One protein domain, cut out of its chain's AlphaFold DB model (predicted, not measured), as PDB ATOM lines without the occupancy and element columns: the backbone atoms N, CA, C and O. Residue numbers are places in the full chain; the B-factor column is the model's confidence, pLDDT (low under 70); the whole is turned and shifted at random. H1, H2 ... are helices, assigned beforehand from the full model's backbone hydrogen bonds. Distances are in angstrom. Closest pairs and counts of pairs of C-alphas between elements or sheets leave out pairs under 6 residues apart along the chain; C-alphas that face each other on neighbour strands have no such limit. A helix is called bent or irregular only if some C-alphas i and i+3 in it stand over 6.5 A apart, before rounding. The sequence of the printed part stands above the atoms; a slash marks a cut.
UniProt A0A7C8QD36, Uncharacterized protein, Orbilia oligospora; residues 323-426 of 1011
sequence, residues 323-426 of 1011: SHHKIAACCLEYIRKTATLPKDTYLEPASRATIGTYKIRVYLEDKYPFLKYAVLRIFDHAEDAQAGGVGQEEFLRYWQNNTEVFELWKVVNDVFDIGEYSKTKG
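AT A GLANCE: This is residues 323 to 426 of the 1011 residues of an uncharacterized protein of Orbilia oligospora (UniProt A0A7C8QD36). The longest helix, H6, crosses one end of a slanted pair, H1 and H4, which run opposite ways packed on each other. H3 crosses H6 farther along, the short H2 packs on residues 356 to 360 of H3, and H5 makes a corner with the beginning of H6. Residues 420 to 426, of which 420 and 421 belong to H6, stick out. The printed part has 104 residues with six named helices, H1 to H6 in chain order, and no named strand: all helix. It is compact, with a radius of gyration of the C-alphas of 14.6 A and spans of 43 by 36 by 21 A.

HOW THE PARTS SIT: H6, residues 403 to 421, is the hub, touching four helices. It touches H4, residues 371 to 387, about perpendicular at 75 degrees; the closest C-alphas are those of Val 375 and Asn 413, 5.7 A apart. Residues 405 to 409 of H6 touch residues 335 to 339 of H1, residues 323 to 339, also at 75 degrees, closest at the C-alphas of Ala 339 and Val 405, 6.3 A. H3, residues 354 to 367, touches H6 at 74 degrees, with the C-alphas of Arg 361 and Val 415 5.8 A apart. H5, residues 393 to 401, and H6 touch only at the corner, and only just, with 3 pairs of C-alphas within 8 A; the closest are those of Trp 399 and Phe 406, 6.1 A. H1 and H4 touch and run opposite ways at a tilt of 36 degrees, only just steep; the C-alphas of Cys 331 and Ala 374 are 4.4 A apart. H5 and H1 are near each other, as are H5 and H4. H2, residues 348 to 351, touches H3, closest at Pro 349 and Gly 356, whose C-alphas are 5.8 A apart. H3 and H4 touch only at the corner, and only just, with 3 pairs; the closest C-alphas are those of Glu 365 and Lys 372, 7.0 A. H1 and H3 are apart. The helix packing is mostly crossed, with no shallow tilt among four touching pairs. Every O i to N i+4 pair is within hydrogen-bond range in H1 and H5, against 8 of 10 in H3, 11 of 13 in H4 and 12 of 15 in H6; H2 is too short for such a pair, and its one O i to N i+3 pair is not within range.

IN THESE COORDINATES: H6 is 27.5 A long, from C-alpha 403 at (183.586, 191.289, 82.891) to C-alpha 421 at (205.373, 201.433, 96.242). H1, beginning at C-alpha 323 (186.780, 217.376, 81.617), and H4 are each 24.4 A long, H3 20.5 A, H5 12.1 A and H2 6.8 A. H4 is irregular, with C-alphas 376 and 379 7.6 A apart, and has a kink of 45 degrees near residue 378. H2 is only just irregular, with C-alphas 348 and 351 6.8 A apart.

THE WHOLE: The two C-alphas farthest apart, those of Arg 352 and Gly 389, are 43.9 A apart. The printed part has no cut and no long link; the link from H1 to H2 is short, the others tight. Mean pLDDT of the printed part is 76.5, and residues 340 to 359 and 417 to 426 are under 70.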
ATOM      1  N   SER A 323     185.405 217.734  81.984       91.06
ATOM      2  CA  SER A 323     186.780 217.376  81.617       91.06
ATOM      3  C   SER A 323     187.216 216.081  82.292       91.06
ATOM      4  O   SER A 323     187.759 215.208  81.621       91.06
ATOM      5  N   HIS A 324     186.916 215.903  83.579       94.31
ATOM      6  CA  HIS A 324     187.173 214.647  84.277       94.31
ATOM      7  C   HIS A 324     186.396 213.470  83.674       94.31
ATOM      8  O   HIS A 324     186.997 212.430  83.416       94.31
ATOM      9  N   HIS A 325     185.124 213.654  83.316       93.25
ATOM     10  CA  HIS A 325     184.340 212.642  82.606       93.25
ATOM     11  C   HIS A 325     184.968 212.269  81.253       93.25
ATOM     12  O   HIS A 325     185.143 211.088  80.951       93.25
ATOM     13  N   LYS A 326     185.396 213.261  80.458       91.44
ATOM     14  CA  LYS A 326     186.077 213.022  79.172       91.44
ATOM     15  C   LYS A 326     187.406 212.292  79.338       91.44
ATOM     16  O   LYS A 326     187.726 211.422  78.530       91.44
ATOM     17  N   ILE A 327     188.170 212.605  80.382       94.62
ATOM     18  CA  ILE A 327     189.419 211.896  80.672       94.62
ATOM     19  C   ILE A 327     189.128 210.462  81.132       94.62
ATOM     20  O   ILE A 327     189.791 209.545  80.656       94.62
ATOM     21  N   ALA A 328     188.118 210.231  81.977       95.06
ATOM     22  CA  ALA A 328     187.703 208.883  82.369       95.06
ATOM     23  C   ALA A 328     187.284 208.043  81.146       95.06
ATOM     24  O   ALA A 328     187.740 206.909  80.997       95.06
ATOM     25  N   ALA A 329     186.511 208.623  80.223       92.50
ATOM     26  CA  ALA A 329     186.148 207.987  78.956       92.50
ATOM     27  C   ALA A 329     187.378 207.708  78.070       92.50
ATOM     28  O   ALA A 329     187.512 206.617  77.520       92.50
ATOM     29  N   CYS A 330     188.324 208.650  77.984       92.88
ATOM     30  CA  CYS A 330     189.595 208.466  77.279       92.88
ATOM     31  C   CYS A 330     190.404 207.291  77.855       92.88
ATOM     32  O   CYS A 330     190.923 206.462  77.104       92.88
ATOM     33  N   CYS A 331     190.505 207.199  79.183       94.56
ATOM     34  CA  CYS A 331     191.160 206.087  79.867       94.56
ATOM     35  C   CYS A 331     190.446 204.758  79.579       94.56
ATOM     36  O   CYS A 331     191.112 203.772  79.259       94.56
ATOM     37  N   LEU A 332     189.108 204.742  79.628       92.25
ATOM     38  CA  LEU A 332     188.302 203.559  79.327       92.25
ATOM     39  C   LEU A 332     188.552 203.058  77.904       92.25
ATOM     40  O   LEU A 332     188.865 201.887  77.714       92.25
ATOM     41  N   GLU A 333     188.468 203.939  76.907       89.06
ATOM     42  CA  GLU A 333     188.707 203.586  75.506       89.06
ATOM     43  C   GLU A 333     190.115 203.033  75.282       89.06
ATOM     44  O   GLU A 333     190.295 202.046  74.562       89.06
ATOM     45  N   TYR A 334     191.115 203.615  75.944       89.88
ATOM     46  CA  TYR A 334     192.479 203.109  75.874       89.88
ATOM     47  C   TYR A 334     192.576 201.676  76.423       89.88
ATOM     48  O   TYR A 334     193.111 200.793  75.749       89.88
ATOM     49  N   ILE A 335     191.984 201.415  77.596       89.25
ATOM     50  CA  ILE A 335     191.940 200.079  78.214       89.25
ATOM     51  C   ILE A 335     191.194 199.084  77.311       89.25
ATOM     52  O   ILE A 335     191.705 197.997  77.030       89.25
ATOM     53  N   ARG A 336     190.031 199.462  76.767       86.69
ATOM     54  CA  ARG A 336     189.244 198.627  75.842       86.69
ATOM     55  C   ARG A 336     190.057 198.197  74.629       86.69
ATOM     56  O   ARG A 336     190.033 197.031  74.246       86.69
ATOM     57  N   LYS A 337     190.808 199.121  74.026       80.38
ATOM     58  CA  LYS A 337     191.665 198.811  72.874       80.38
ATOM     59  C   LYS A 337     192.801 197.867  73.255       80.38
ATOM     60  O   LYS A 337     193.082 196.950  72.484       80.38
ATOM     61  N   THR A 338     193.398 198.016  74.440       76.62
ATOM     62  CA  THR A 338     194.399 197.047  74.922       76.62
ATOM     63  C   THR A 338     193.816 195.652  75.159       76.62
ATOM     64  O   THR A 338     194.494 194.668  74.874       76.62
ATOM     65  N   ALA A 339     192.543 195.552  75.562       72.00
ATOM     66  CA  ALA A 339     191.858 194.279  75.804       72.00
ATOM     67  C   ALA A 339     191.623 193.429  74.550       72.00
ATOM     68  O   ALA A 339     191.469 192.216  74.642       72.00
ATOM     69  N   THR A 340     191.621 194.044  73.367       69.00
ATOM     70  CA  THR A 340     191.414 193.332  72.092       69.00
ATOM     71  C   THR A 340     192.657 192.596  71.572       69.00
ATOM     72  O   THR A 340     192.598 191.948  70.528       69.00
ATOM     73  N   LEU A 341     193.792 192.698  72.270       64.12
ATOM     74  CA  LEU A 341     195.066 192.090  71.873       64.12
ATOM     75  C   LEU A 341     195.193 190.660  72.435       64.12
ATOM     76  O   LEU A 341     194.564 190.368  73.450       64.12
ATOM     77  N   PRO A 342     195.975 189.752  71.813       62.03
ATOM     78  CA  PRO A 342     196.002 188.330  72.178       62.03
ATOM     79  C   PRO A 342     196.277 188.093  73.672       62.03
ATOM     80  O   PRO A 342     197.255 188.625  74.203       62.03
ATOM     81  N   LYS A 343     195.438 187.274  74.325       58.94
ATOM     82  CA  LYS A 343     195.466 186.963  75.772       58.94
ATOM     83  C   LYS A 343     196.839 186.451  76.262       58.94
ATOM     84  O   LYS A 343     197.270 186.807  77.360       58.94
ATOM     85  N   ASP A 344     197.577 185.744  75.406       56.72
ATOM     86  CA  ASP A 344     198.938 185.227  75.661       56.72
ATOM     87  C   ASP A 344     199.980 186.338  75.915       56.72
ATOM     88  O   ASP A 344     201.046 186.094  76.473       56.72
ATOM     89  N   THR A 345     199.673 187.587  75.541       54.53
ATOM     90  CA  THR A 345     200.589 188.735  75.668       54.53
ATOM     91  C   THR A 345     200.717 189.237  77.114       54.53
ATOM     92  O   THR A 345     201.709 189.883  77.446       54.53
ATOM     93  N   TYR A 346     199.727 188.976  77.977       55.03
ATOM     94  CA  TYR A 346     199.670 189.536  79.337       55.03
ATOM     95  C   TYR A 346     199.202 188.555  80.433       55.03
ATOM     96  O   TYR A 346     199.409 188.859  81.605       55.03
ATOM     97  N   LEU A 347     198.637 187.379  80.101       51.28
ATOM     98  CA  LEU A 347     198.127 186.415  81.100       51.28
ATOM     99  C   LEU A 347     199.087 185.260  81.458       51.28
ATOM    100  O   LEU A 347     199.074 184.812  82.601       51.28
ATOM    101  N   GLU A 348     199.949 184.785  80.550       42.47
ATOM    102  CA  GLU A 348     200.811 183.616  80.836       42.47
ATOM    103  C   GLU A 348     201.844 183.786  81.980       42.47
ATOM    104  O   GLU A 348     202.053 182.816  82.715       42.47
ATOM    105  N   PRO A 349     202.486 184.951  82.226       43.53
ATOM    106  CA  PRO A 349     203.559 185.033  83.222       43.53
ATOM    107  C   PRO A 349     203.101 185.461  84.629       43.53
ATOM    108  O   PRO A 349     203.919 185.459  85.550       43.53
ATOM    109  N   ALA A 350     201.820 185.794  84.836       42.25
ATOM    110  CA  ALA A 350     201.283 186.219  86.141       42.25
ATOM    111  C   ALA A 350     201.223 185.073  87.176       42.25
ATOM    112  O   ALA A 350     201.046 185.306  88.367       42.25
ATOM    113  N   SER A 351     201.417 183.830  86.727       42.06
ATOM    114  CA  SER A 351     201.328 182.621  87.547       42.06
ATOM    115  C   SER A 351     202.603 182.285  88.340       42.06
ATOM    116  O   SER A 351     202.561 181.370  89.164       42.06
ATOM    117  N   ARG A 352     203.749 182.966  88.127       38.38
ATOM    118  CA  ARG A 352     205.029 182.609  88.783       38.38
ATOM    119  C   ARG A 352     205.964 183.802  89.076       38.38
ATOM    120  O   ARG A 352     206.638 184.295  88.180       38.38
ATOM    121  N   ALA A 353     206.104 184.119  90.371       44.06
ATOM    122  CA  ALA A 353     207.174 184.894  91.028       44.06
ATOM    123  C   ALA A 353     207.388 186.376  90.622       44.06
ATOM    124  O   ALA A 353     207.272 186.775  89.467       44.06
ATOM    125  N   THR A 354     207.835 187.185  91.593       46.91
ATOM    126  CA  THR A 354     208.106 188.644  91.556       46.91
ATOM    127  C   THR A 354     208.949 189.128  90.358       46.91
ATOM    128  O   THR A 354     208.864 190.287  89.948       46.91
ATOM    129  N   ILE A 355     209.746 188.239  89.753       42.56
ATOM    130  CA  ILE A 355     210.609 188.510  88.588       42.56
ATOM    131  C   ILE A 355     209.804 188.571  87.269       42.56
ATOM    132  O   ILE A 355     210.205 189.284  86.344       42.56
ATOM    133  N   GLY A 356     208.663 187.877  87.171       52.41
ATOM    134  CA  GLY A 356     207.767 187.924  86.006       52.41
ATOM    135  C   GLY A 356     207.046 189.270  85.873       52.41
ATOM    136  O   GLY A 356     207.030 189.865  84.796       52.41
ATOM    137  N   THR A 357     206.559 189.816  86.989       61.22
ATOM    138  CA  THR A 357     205.820 191.088  87.062       61.22
ATOM    139  C   THR A 357     206.627 192.304  86.605       61.22
ATOM    140  O   THR A 357     206.089 193.152  85.897       61.22
ATOM    141  N   TYR A 358     207.925 192.389  86.923       65.62
ATOM    142  CA  TYR A 358     208.765 193.508  86.465       65.62
ATOM    143  C   TYR A 358     208.951 193.510  84.941       65.62
ATOM    144  O   TYR A 358     208.869 194.559  84.307       65.62
ATOM    145  N   LYS A 359     209.161 192.334  84.331       67.25
ATOM    146  CA  LYS A 359     209.312 192.217  82.871       67.25
ATOM    147  C   LYS A 359     208.022 192.584  82.138       67.25
ATOM    148  O   LYS A 359     208.087 193.304  81.147       67.25
ATOM    149  N   ILE A 360     206.871 192.136  82.650       71.69
ATOM    150  CA  ILE A 360     205.557 192.525  82.117       71.69
ATOM    151  C   ILE A 360     205.373 194.035  82.248       71.69
ATOM    152  O   ILE A 360     204.990 194.684  81.285       71.69
ATOM    153  N   ARG A 361     205.697 194.612  83.410       77.25
ATOM    154  CA  ARG A 361     205.585 196.055  83.631       77.25
ATOM    155  C   ARG A 361     206.388 196.851  82.607       77.25
ATOM    156  O   ARG A 361     205.816 197.710  81.951       77.25
ATOM    157  N   VAL A 362     207.678 196.552  82.452       77.38
ATOM    158  CA  VAL A 362     208.545 197.247  81.485       77.38
ATOM    159  C   VAL A 362     207.999 197.101  80.063       77.38
ATOM    160  O   VAL A 362     207.949 198.078  79.326       77.38
ATOM    161  N   TYR A 363     207.528 195.905  79.698       79.75
ATOM    162  CA  TYR A 363     206.891 195.668  78.404       79.75
ATOM    163  C   TYR A 363     205.622 196.511  78.205       79.75
ATOM    164  O   TYR A 363     205.430 197.088  77.137       79.75
ATOM    165  N   LEU A 364     204.756 196.601  79.219       80.38
ATOM    166  CA  LEU A 364     203.526 197.387  79.148       80.38
ATOM    167  C   LEU A 364     203.801 198.897  79.128       80.38
ATOM    168  O   LEU A 364     203.129 199.601  78.384       80.38
ATOM    169  N   GLU A 365     204.774 199.393  79.902       82.56
ATOM    170  CA  GLU A 365     205.179 200.810  79.890       82.56
ATOM    171  C   GLU A 365     205.779 201.210  78.530       82.56
ATOM    172  O   GLU A 365     205.514 202.309  78.046       82.56
ATOM    173  N   ASP A 366     206.533 200.315  77.885       80.38
ATOM    174  CA  ASP A 366     207.117 200.560  76.560       80.38
ATOM    175  C   ASP A 366     206.068 200.485  75.436       80.38
ATOM    176  O   ASP A 366     205.938 201.407  74.626       80.38
ATOM    177  N   LYS A 367     205.265 199.413  75.410       79.69
ATOM    178  CA  LYS A 367     204.305 199.150  74.328       79.69
ATOM    179  C   LYS A 367     203.000 199.936  74.462       79.69
ATOM    180  O   LYS A 367     202.377 200.265  73.452       79.69
ATOM    181  N   TYR A 368     202.587 200.256  75.688       85.44
ATOM    182  CA  TYR A 368     201.359 200.996  75.976       85.44
ATOM    183  C   TYR A 368     201.619 202.155  76.952       85.44
ATOM    184  O   TYR A 368     201.134 202.123  78.085       85.44
ATOM    185  N   PRO A 369     202.294 203.233  76.515       88.44
ATOM    186  CA  PRO A 369     202.773 204.285  77.416       88.44
ATOM    187  C   PRO A 369     201.685 204.927  78.285       88.44
ATOM    188  O   PRO A 369     201.919 205.201  79.454       88.44
ATOM    189  N   PHE A 370     200.470 205.114  77.756       91.44
ATOM    190  CA  PHE A 370     199.359 205.718  78.504       91.44
ATOM    191  C   PHE A 370     198.614 204.735  79.431       91.44
ATOM    192  O   PHE A 370     197.809 205.162  80.259       91.44
ATOM    193  N   LEU A 371     198.875 203.422  79.339       90.31
ATOM    194  CA  LEU A 371     198.100 202.395  80.048       90.31
ATOM    195  C   LEU A 371     198.203 202.535  81.562       90.31
ATOM    196  O   LEU A 371     197.196 202.421  82.255       90.31
ATOM    197  N   LYS A 372     199.408 202.824  82.066       89.94
ATOM    198  CA  LYS A 372     199.645 203.019  83.496       89.94
ATOM    199  C   LYS A 372     198.765 204.138  84.048       89.94
ATOM    200  O   LYS A 372     198.084 203.950  85.053       89.94
ATOM    201  N   TYR A 373     198.762 205.294  83.382       92.38
ATOM    202  CA  TYR A 373     197.915 206.417  83.775       92.38
ATOM    203  C   TYR A 373     196.433 206.042  83.692       92.38
ATOM    204  O   TYR A 373     195.698 206.243  84.657       92.38
ATOM    205  N   ALA A 374     196.014 205.456  82.565       93.75
ATOM    206  CA  ALA A 374     194.625 205.095  82.325       93.75
ATOM    207  C   ALA A 374     194.079 204.163  83.409       93.75
ATOM    208  O   ALA A 374     193.050 204.448  84.008       93.75
ATOM    209  N   VAL A 375     194.799 203.088  83.715       90.25
ATOM    210  CA  VAL A 375     194.363 202.067  84.671       90.25
ATOM    211  C   VAL A 375     194.336 202.598  86.103       90.25
ATOM    212  O   VAL A 375     193.350 202.374  86.804       90.25
ATOM    213  N   LEU A 376     195.363 203.345  86.523       87.56
ATOM    214  CA  LEU A 376     195.475 203.834  87.902       87.56
ATOM    215  C   LEU A 376     194.588 205.051  88.207       87.56
ATOM    216  O   LEU A 376     194.333 205.323  89.378       87.56
ATOM    217  N   ARG A 377     194.183 205.832  87.193       92.00
ATOM    218  CA  ARG A 377     193.498 207.131  87.382       92.00
ATOM    219  C   ARG A 377     192.075 207.188  86.847       92.00
ATOM    220  O   ARG A 377     191.416 208.207  87.037       92.00
ATOM    221  N   ILE A 378     191.577 206.140  86.192       94.69
ATOM    222  CA  ILE A 378     190.231 206.170  85.609       94.69
ATOM    223  C   ILE A 378     189.138 206.438  86.651       94.69
ATOM    224  O   ILE A 378     188.299 207.309  86.433       94.69
ATOM    225  N   PHE A 379     189.177 205.748  87.794       94.50
ATOM    226  CA  PHE A 379     188.184 205.926  88.854       94.50
ATOM    227  C   PHE A 379     188.387 207.232  89.633       94.50
ATOM    228  O   PHE A 379     187.395 207.841  90.008       94.50
ATOM    229  N   ASP A 380     189.628 207.728  89.767       93.62
ATOM    230  CA  ASP A 380     189.900 209.073  90.310       93.62
ATOM    231  C   ASP A 380     189.135 210.143  89.498       93.62
ATOM    232  O   ASP A 380     188.496 211.030  90.055       93.62
ATOM    233  N   HIS A 381     189.176 210.043  88.167       95.81
ATOM    234  CA  HIS A 381     188.471 210.968  87.281       95.81
ATOM    235  C   HIS A 381     186.954 210.778  87.272       95.81
ATOM    236  O   HIS A 381     186.223 211.763  87.233       95.81
ATOM    237  N   ALA A 382     186.472 209.536  87.304       96.94
ATOM    238  CA  ALA A 382     185.039 209.276  87.386       96.94
ATOM    239  C   ALA A 382     184.449 209.792  88.715       96.94
ATOM    240  O   ALA A 382     183.380 210.396  88.709       96.94
ATOM    241  N   GLU A 383     185.170 209.647  89.830       94.94
ATOM    242  CA  GLU A 383     184.772 210.187  91.137       94.94
ATOM    243  C   GLU A 383     184.662 211.721  91.104       94.94
ATOM    244  O   GLU A 383     183.630 212.264  91.493       94.94
ATOM    245  N   ASP A 384     185.662 212.436  90.571       93.81
ATOM    246  CA  ASP A 384     185.607 213.905  90.451       93.81
ATOM    247  C   ASP A 384     184.496 214.384  89.498       93.81
ATOM    248  O   ASP A 384     183.896 215.450  89.689       93.81
ATOM    249  N   ALA A 385     184.230 213.614  88.439       94.69
ATOM    250  CA  ALA A 385     183.142 213.893  87.512       94.69
ATOM    251  C   ALA A 385     181.783 213.783  88.217       94.69
ATOM    252  O   ALA A 385     180.990 214.727  88.151       94.69
ATOM    253  N   GLN A 386     181.560 212.687  88.953       95.50
ATOM    254  CA  GLN A 386     180.350 212.476  89.748       95.50
ATOM    255  C   GLN A 386     180.194 213.561  90.819       95.50
ATOM    256  O   GLN A 386     179.120 214.144  90.961       95.50
ATOM    257  N   ALA A 387     181.274 213.884  91.536       92.19
ATOM    258  CA  ALA A 387     181.267 214.871  92.614       92.19
ATOM    259  C   ALA A 387     180.871 216.281  92.145       92.19
ATOM    260  O   ALA A 387     180.237 217.015  92.900       92.19
ATOM    261  N   GLY A 388     181.198 216.664  90.904       89.38
ATOM    262  CA  GLY A 388     180.744 217.935  90.323       89.38
ATOM    263  C   GLY A 388     179.551 217.816  89.368       89.38
ATOM    264  O   GLY A 388     179.360 218.672  88.499       89.38
ATOM    265  N   GLY A 389     178.736 216.771  89.554       89.94
ATOM    266  CA  GLY A 389     177.384 216.666  89.003       89.94
ATOM    267  C   GLY A 389     177.276 216.037  87.615       89.94
ATOM    268  O   GLY A 389     176.212 216.122  87.003       89.94
ATOM    269  N   VAL A 390     178.339 215.415  87.098       92.62
ATOM    270  CA  VAL A 390     178.289 214.650  85.843       92.62
ATOM    271  C   VAL A 390     178.079 213.173  86.169       92.62
ATOM    272  O   VAL A 390     179.022 212.501  86.585       92.62
ATOM    273  N   GLY A 391     176.854 212.679  85.961       93.38
ATOM    274  CA  GLY A 391     176.444 211.302  86.262       93.38
ATOM    275  C   GLY A 391     177.345 210.231  85.631       93.38
ATOM    276  O   GLY A 391     177.672 210.304  84.444       93.38
ATOM    277  N   GLN A 392     177.774 209.252  86.431       96.00
ATOM    278  CA  GLN A 392     178.634 208.130  86.038       96.00
ATOM    279  C   GLN A 392     177.894 206.781  85.996       96.00
ATOM    280  O   GLN A 392     178.528 205.727  85.989       96.00
ATOM    281  N   GLU A 393     176.562 206.777  85.925       95.31
ATOM    282  CA  GLU A 393     175.746 205.557  85.879       95.31
ATOM    283  C   GLU A 393     176.097 204.693  84.657       95.31
ATOM    284  O   GLU A 393     176.343 203.496  84.780       95.31
ATOM    285  N   GLU A 394     176.194 205.289  83.462       94.12
ATOM    286  CA  GLU A 394     176.563 204.559  82.238       94.12
ATOM    287  C   GLU A 394     177.991 203.998  82.309       94.12
ATOM    288  O   GLU A 394     178.239 202.855  81.914       94.12
ATOM    289  N   PHE A 395     178.917 204.773  82.878       94.75
ATOM    290  CA  PHE A 395     180.297 204.354  83.099       94.75
ATOM    291  C   PHE A 395     180.367 203.128  84.022       94.75
ATOM    292  O   PHE A 395     181.043 202.149  83.704       94.75
ATOM    293  N   LEU A 396     179.629 203.140  85.134       95.06
ATOM    294  CA  LEU A 396     179.577 202.025  86.081       95.06
ATOM    295  C   LEU A 396     178.873 200.796  85.490       95.06
ATOM    296  O   LEU A 396     179.391 199.684  85.601       95.06
ATOM    297  N   ARG A 397     177.751 200.983  84.778       94.56
ATOM    298  CA  ARG A 397     177.059 199.907  84.042       94.56
ATOM    299  C   ARG A 397     177.973 199.236  83.025       94.56
ATOM    300  O   ARG A 397     177.917 198.018  82.871       94.56
ATOM    301  N   TYR A 398     178.821 200.001  82.334       92.88
ATOM    302  CA  TYR A 398     179.795 199.434  81.406       92.88
ATOM    303  C   TYR A 398     180.745 198.466  82.124       92.88
ATOM    304  O   TYR A 398     180.889 197.328  81.680       92.88
ATOM    305  N   TRP A 399     181.356 198.885  83.236       91.50
ATOM    306  CA  TRP A 399     182.270 198.031  84.003       91.50
ATOM    307  C   TRP A 399     181.578 196.793  84.574       91.50
ATOM    308  O   TRP A 399     182.140 195.703  84.504       91.50
ATOM    309  N   GLN A 400     180.346 196.943  85.062       88.38
ATOM    310  CA  GLN A 400     179.564 195.834  85.605       88.38
ATOM    311  C   GLN A 400     179.199 194.791  84.532       88.38
ATOM    312  O   GLN A 400     179.211 193.594  84.805       88.38
ATOM    313  N   ASN A 401     178.894 195.231  83.307       88.94
ATOM    314  CA  ASN A 401     178.435 194.353  82.226       88.94
ATOM    315  C   ASN A 401     179.570 193.771  81.359       88.94
ATOM    316  O   ASN A 401     179.334 192.821  80.616       88.94
ATOM    317  N   ASN A 402     180.790 194.322  81.421       87.81
ATOM    318  CA  ASN A 402     181.931 193.901  80.596       87.81
ATOM    319  C   ASN A 402     183.019 193.228  81.446       87.81
ATOM    320  O   ASN A 402     184.125 193.758  81.597       87.81
ATOM    321  N   THR A 403     182.713 192.039  81.970       80.25
ATOM    322  CA  THR A 403     183.586 191.289  82.891       80.25
ATOM    323  C   THR A 403     184.989 191.049  82.331       80.25
ATOM    324  O   THR A 403     185.957 191.259  83.047       80.25
ATOM    325  N   GLU A 404     185.147 190.732  81.041       81.75
ATOM    326  CA  GLU A 404     186.480 190.528  80.439       81.75
ATOM    327  C   GLU A 404     187.386 191.771  80.521       81.75
ATOM    328  O   GLU A 404     188.587 191.658  80.767       81.75
ATOM    329  N   VAL A 405     186.819 192.967  80.323       85.62
ATOM    330  CA  VAL A 405     187.568 194.232  80.408       85.62
ATOM    331  C   VAL A 405     187.892 194.558  81.867       85.62
ATOM    332  O   VAL A 405     188.978 195.065  82.153       85.62
ATOM    333  N   PHE A 406     186.981 194.235  82.787       85.94
ATOM    334  CA  PHE A 406     187.198 194.372  84.226       85.94
ATOM    335  C   PHE A 406     188.286 193.434  84.756       85.94
ATOM    336  O   PHE A 406     189.171 193.889  85.481       85.94
ATOM    337  N   GLU A 407     188.304 192.172  84.326       78.06
ATOM    338  CA  GLU A 407     189.373 191.229  84.667       78.06
ATOM    339  C   GLU A 407     190.735 191.706  84.162       78.06
ATOM    340  O   GLU A 407     191.712 191.709  84.911       78.06
ATOM    341  N   LEU A 408     190.806 192.193  82.918       79.38
ATOM    342  CA  LEU A 408     192.038 192.782  82.400       79.38
ATOM    343  C   LEU A 408     192.482 193.984  83.234       79.38
ATOM    344  O   LEU A 408     193.667 194.104  83.553       79.38
ATOM    345  N   TRP A 409     191.553 194.883  83.565       87.19
ATOM    346  CA  TRP A 409     191.868 196.055  84.371       87.19
ATOM    347  C   TRP A 409     192.450 195.653  85.725       87.19
ATOM    348  O   TRP A 409     193.472 196.221  86.098       87.19
ATOM    349  N   LYS A 410     191.885 194.644  86.407       77.19
ATOM    350  CA  LYS A 410     192.435 194.114  87.665       77.19
ATOM    351  C   LYS A 410     193.883 193.648  87.477       77.19
ATOM    352  O   LYS A 410     194.783 194.183  88.116       77.19
ATOM    353  N   VAL A 411     194.128 192.753  86.516       74.69
ATOM    354  CA  VAL A 411     195.475 192.213  86.232       74.69
ATOM    355  C   VAL A 411     196.491 193.320  85.948       74.69
ATOM    356  O   VAL A 411     197.588 193.331  86.506       74.69
ATOM    357  N   VAL A 412     196.139 194.274  85.085       78.69
ATOM    358  CA  VAL A 412     197.048 195.353  84.681       78.69
ATOM    359  C   VAL A 412     197.247 196.376  85.802       78.69
ATOM    360  O   VAL A 412     198.364 196.865  85.983       78.69
ATOM    361  N   ASN A 413     196.195 196.690  86.567       80.44
ATOM    362  CA  ASN A 413     196.273 197.585  87.721       80.44
ATOM    363  C   ASN A 413     197.349 197.098  88.682       80.44
ATOM    364  O   ASN A 413     198.192 197.884  89.102       80.44
ATOM    365  N   ASP A 414     197.392 195.798  88.934       70.12
ATOM    366  CA  ASP A 414     198.341 195.214  89.869       70.12
ATOM    367  C   ASP A 414     199.784 195.211  89.420       70.12
ATOM    368  O   ASP A 414     200.679 195.493  90.221       70.12
ATOM    369  N   VAL A 415     200.017 194.976  88.132       73.75
ATOM    370  CA  VAL A 415     201.355 195.110  87.549       73.75
ATOM    371  C   VAL A 415     201.920 196.515  87.803       73.75
ATOM    372  O   VAL A 415     203.120 196.663  88.058       73.75
ATOM    373  N   PHE A 416     201.071 197.546  87.762       76.00
ATOM    374  CA  PHE A 416     201.494 198.927  87.978       76.00
ATOM    375  C   PHE A 416     201.495 199.369  89.445       76.00
ATOM    376  O   PHE A 416     202.395 200.126  89.818       76.00
ATOM    377  N   ASP A 417     200.557 198.895  90.268       66.19
ATOM    378  CA  ASP A 417     200.432 199.287  91.679       66.19
ATOM    379  C   ASP A 417     201.681 198.865  92.472       66.19
ATOM    380  O   ASP A 417     202.337 199.702  93.093       66.19
ATOM    381  N   ILE A 418     202.123 197.604  92.333       54.56
ATOM    382  CA  ILE A 418     203.328 197.046  92.995       54.56
ATOM    383  C   ILE A 418     204.582 197.906  92.720       54.56
ATOM    384  O   ILE A 418     205.504 198.013  93.531       54.56
ATOM    385  N   GLY A 419     204.618 198.540  91.550       43.88
ATOM    386  CA  GLY A 419     205.758 199.264  91.029       43.88
ATOM    387  C   GLY A 419     205.950 200.710  91.506       43.88
ATOM    388  O   GLY A 419     207.060 201.233  91.346       43.88
ATOM    389  N   GLU A 420     204.914 201.375  92.027       43.06
ATOM    390  CA  GLU A 420     205.027 202.720  92.629       43.06
ATOM    391  C   GLU A 420     205.470 202.652  94.098       43.06
ATOM    392  O   GLU A 420     206.264 203.488  94.543       43.06
ATOM    393  N   TYR A 421     205.050 201.612  94.824       40.34
ATOM    394  CA  TYR A 421     205.373 201.433  96.242       40.34
ATOM    395  C   TYR A 421     206.852 201.101  96.492       40.34
ATOM    396  O   TYR A 421     207.454 201.655  97.410       40.34
ATOM    397  N   SER A 422     207.504 200.313  95.624       35.25
ATOM    398  CA  SER A 422     208.916 199.926  95.821       35.25
ATOM    399  C   SER A 422     209.915 201.099  95.768       35.25
ATOM    400  O   SER A 422     211.062 200.948  96.185       35.25
ATOM    401  N   LYS A 423     209.519 202.262  95.228       34.62
ATOM    402  CA  LYS A 423     210.384 203.450  95.102       34.62
ATOM    403  C   LYS A 423     210.230 204.444  96.259       34.62
ATOM    404  O   LYS A 423     211.035 205.367  96.365       34.62
ATOM    405  N   THR A 424     209.227 204.286  97.127       31.36
ATOM    406  CA  THR A 424     208.892 205.266  98.171       31.36
ATOM    407  C   THR A 424     208.945 204.636  99.569       31.36
ATOM    408  O   THR A 424     207.966 204.106 100.056       31.36
ATOM    409  N   LYS A 425     210.117 204.723 100.219       30.19
ATOM    410  CA  LYS A 425     210.370 204.516 101.666       30.19
ATOM    411  C   LYS A 425     209.679 203.312 102.351       30.19
ATOM    412  O   LYS A 425     208.552 203.425 102.808       30.19
ATOM    413  N   GLY A 426     210.444 202.242 102.596       29.05
ATOM    414  CA  GLY A 426     210.436 201.442 103.840       29.05
ATOM    415  C   GLY A 426     209.179 200.678 104.288       29.05
ATOM    416  O   GLY A 426     209.294 199.897 105.225       29.05
TER     417      GLY A 426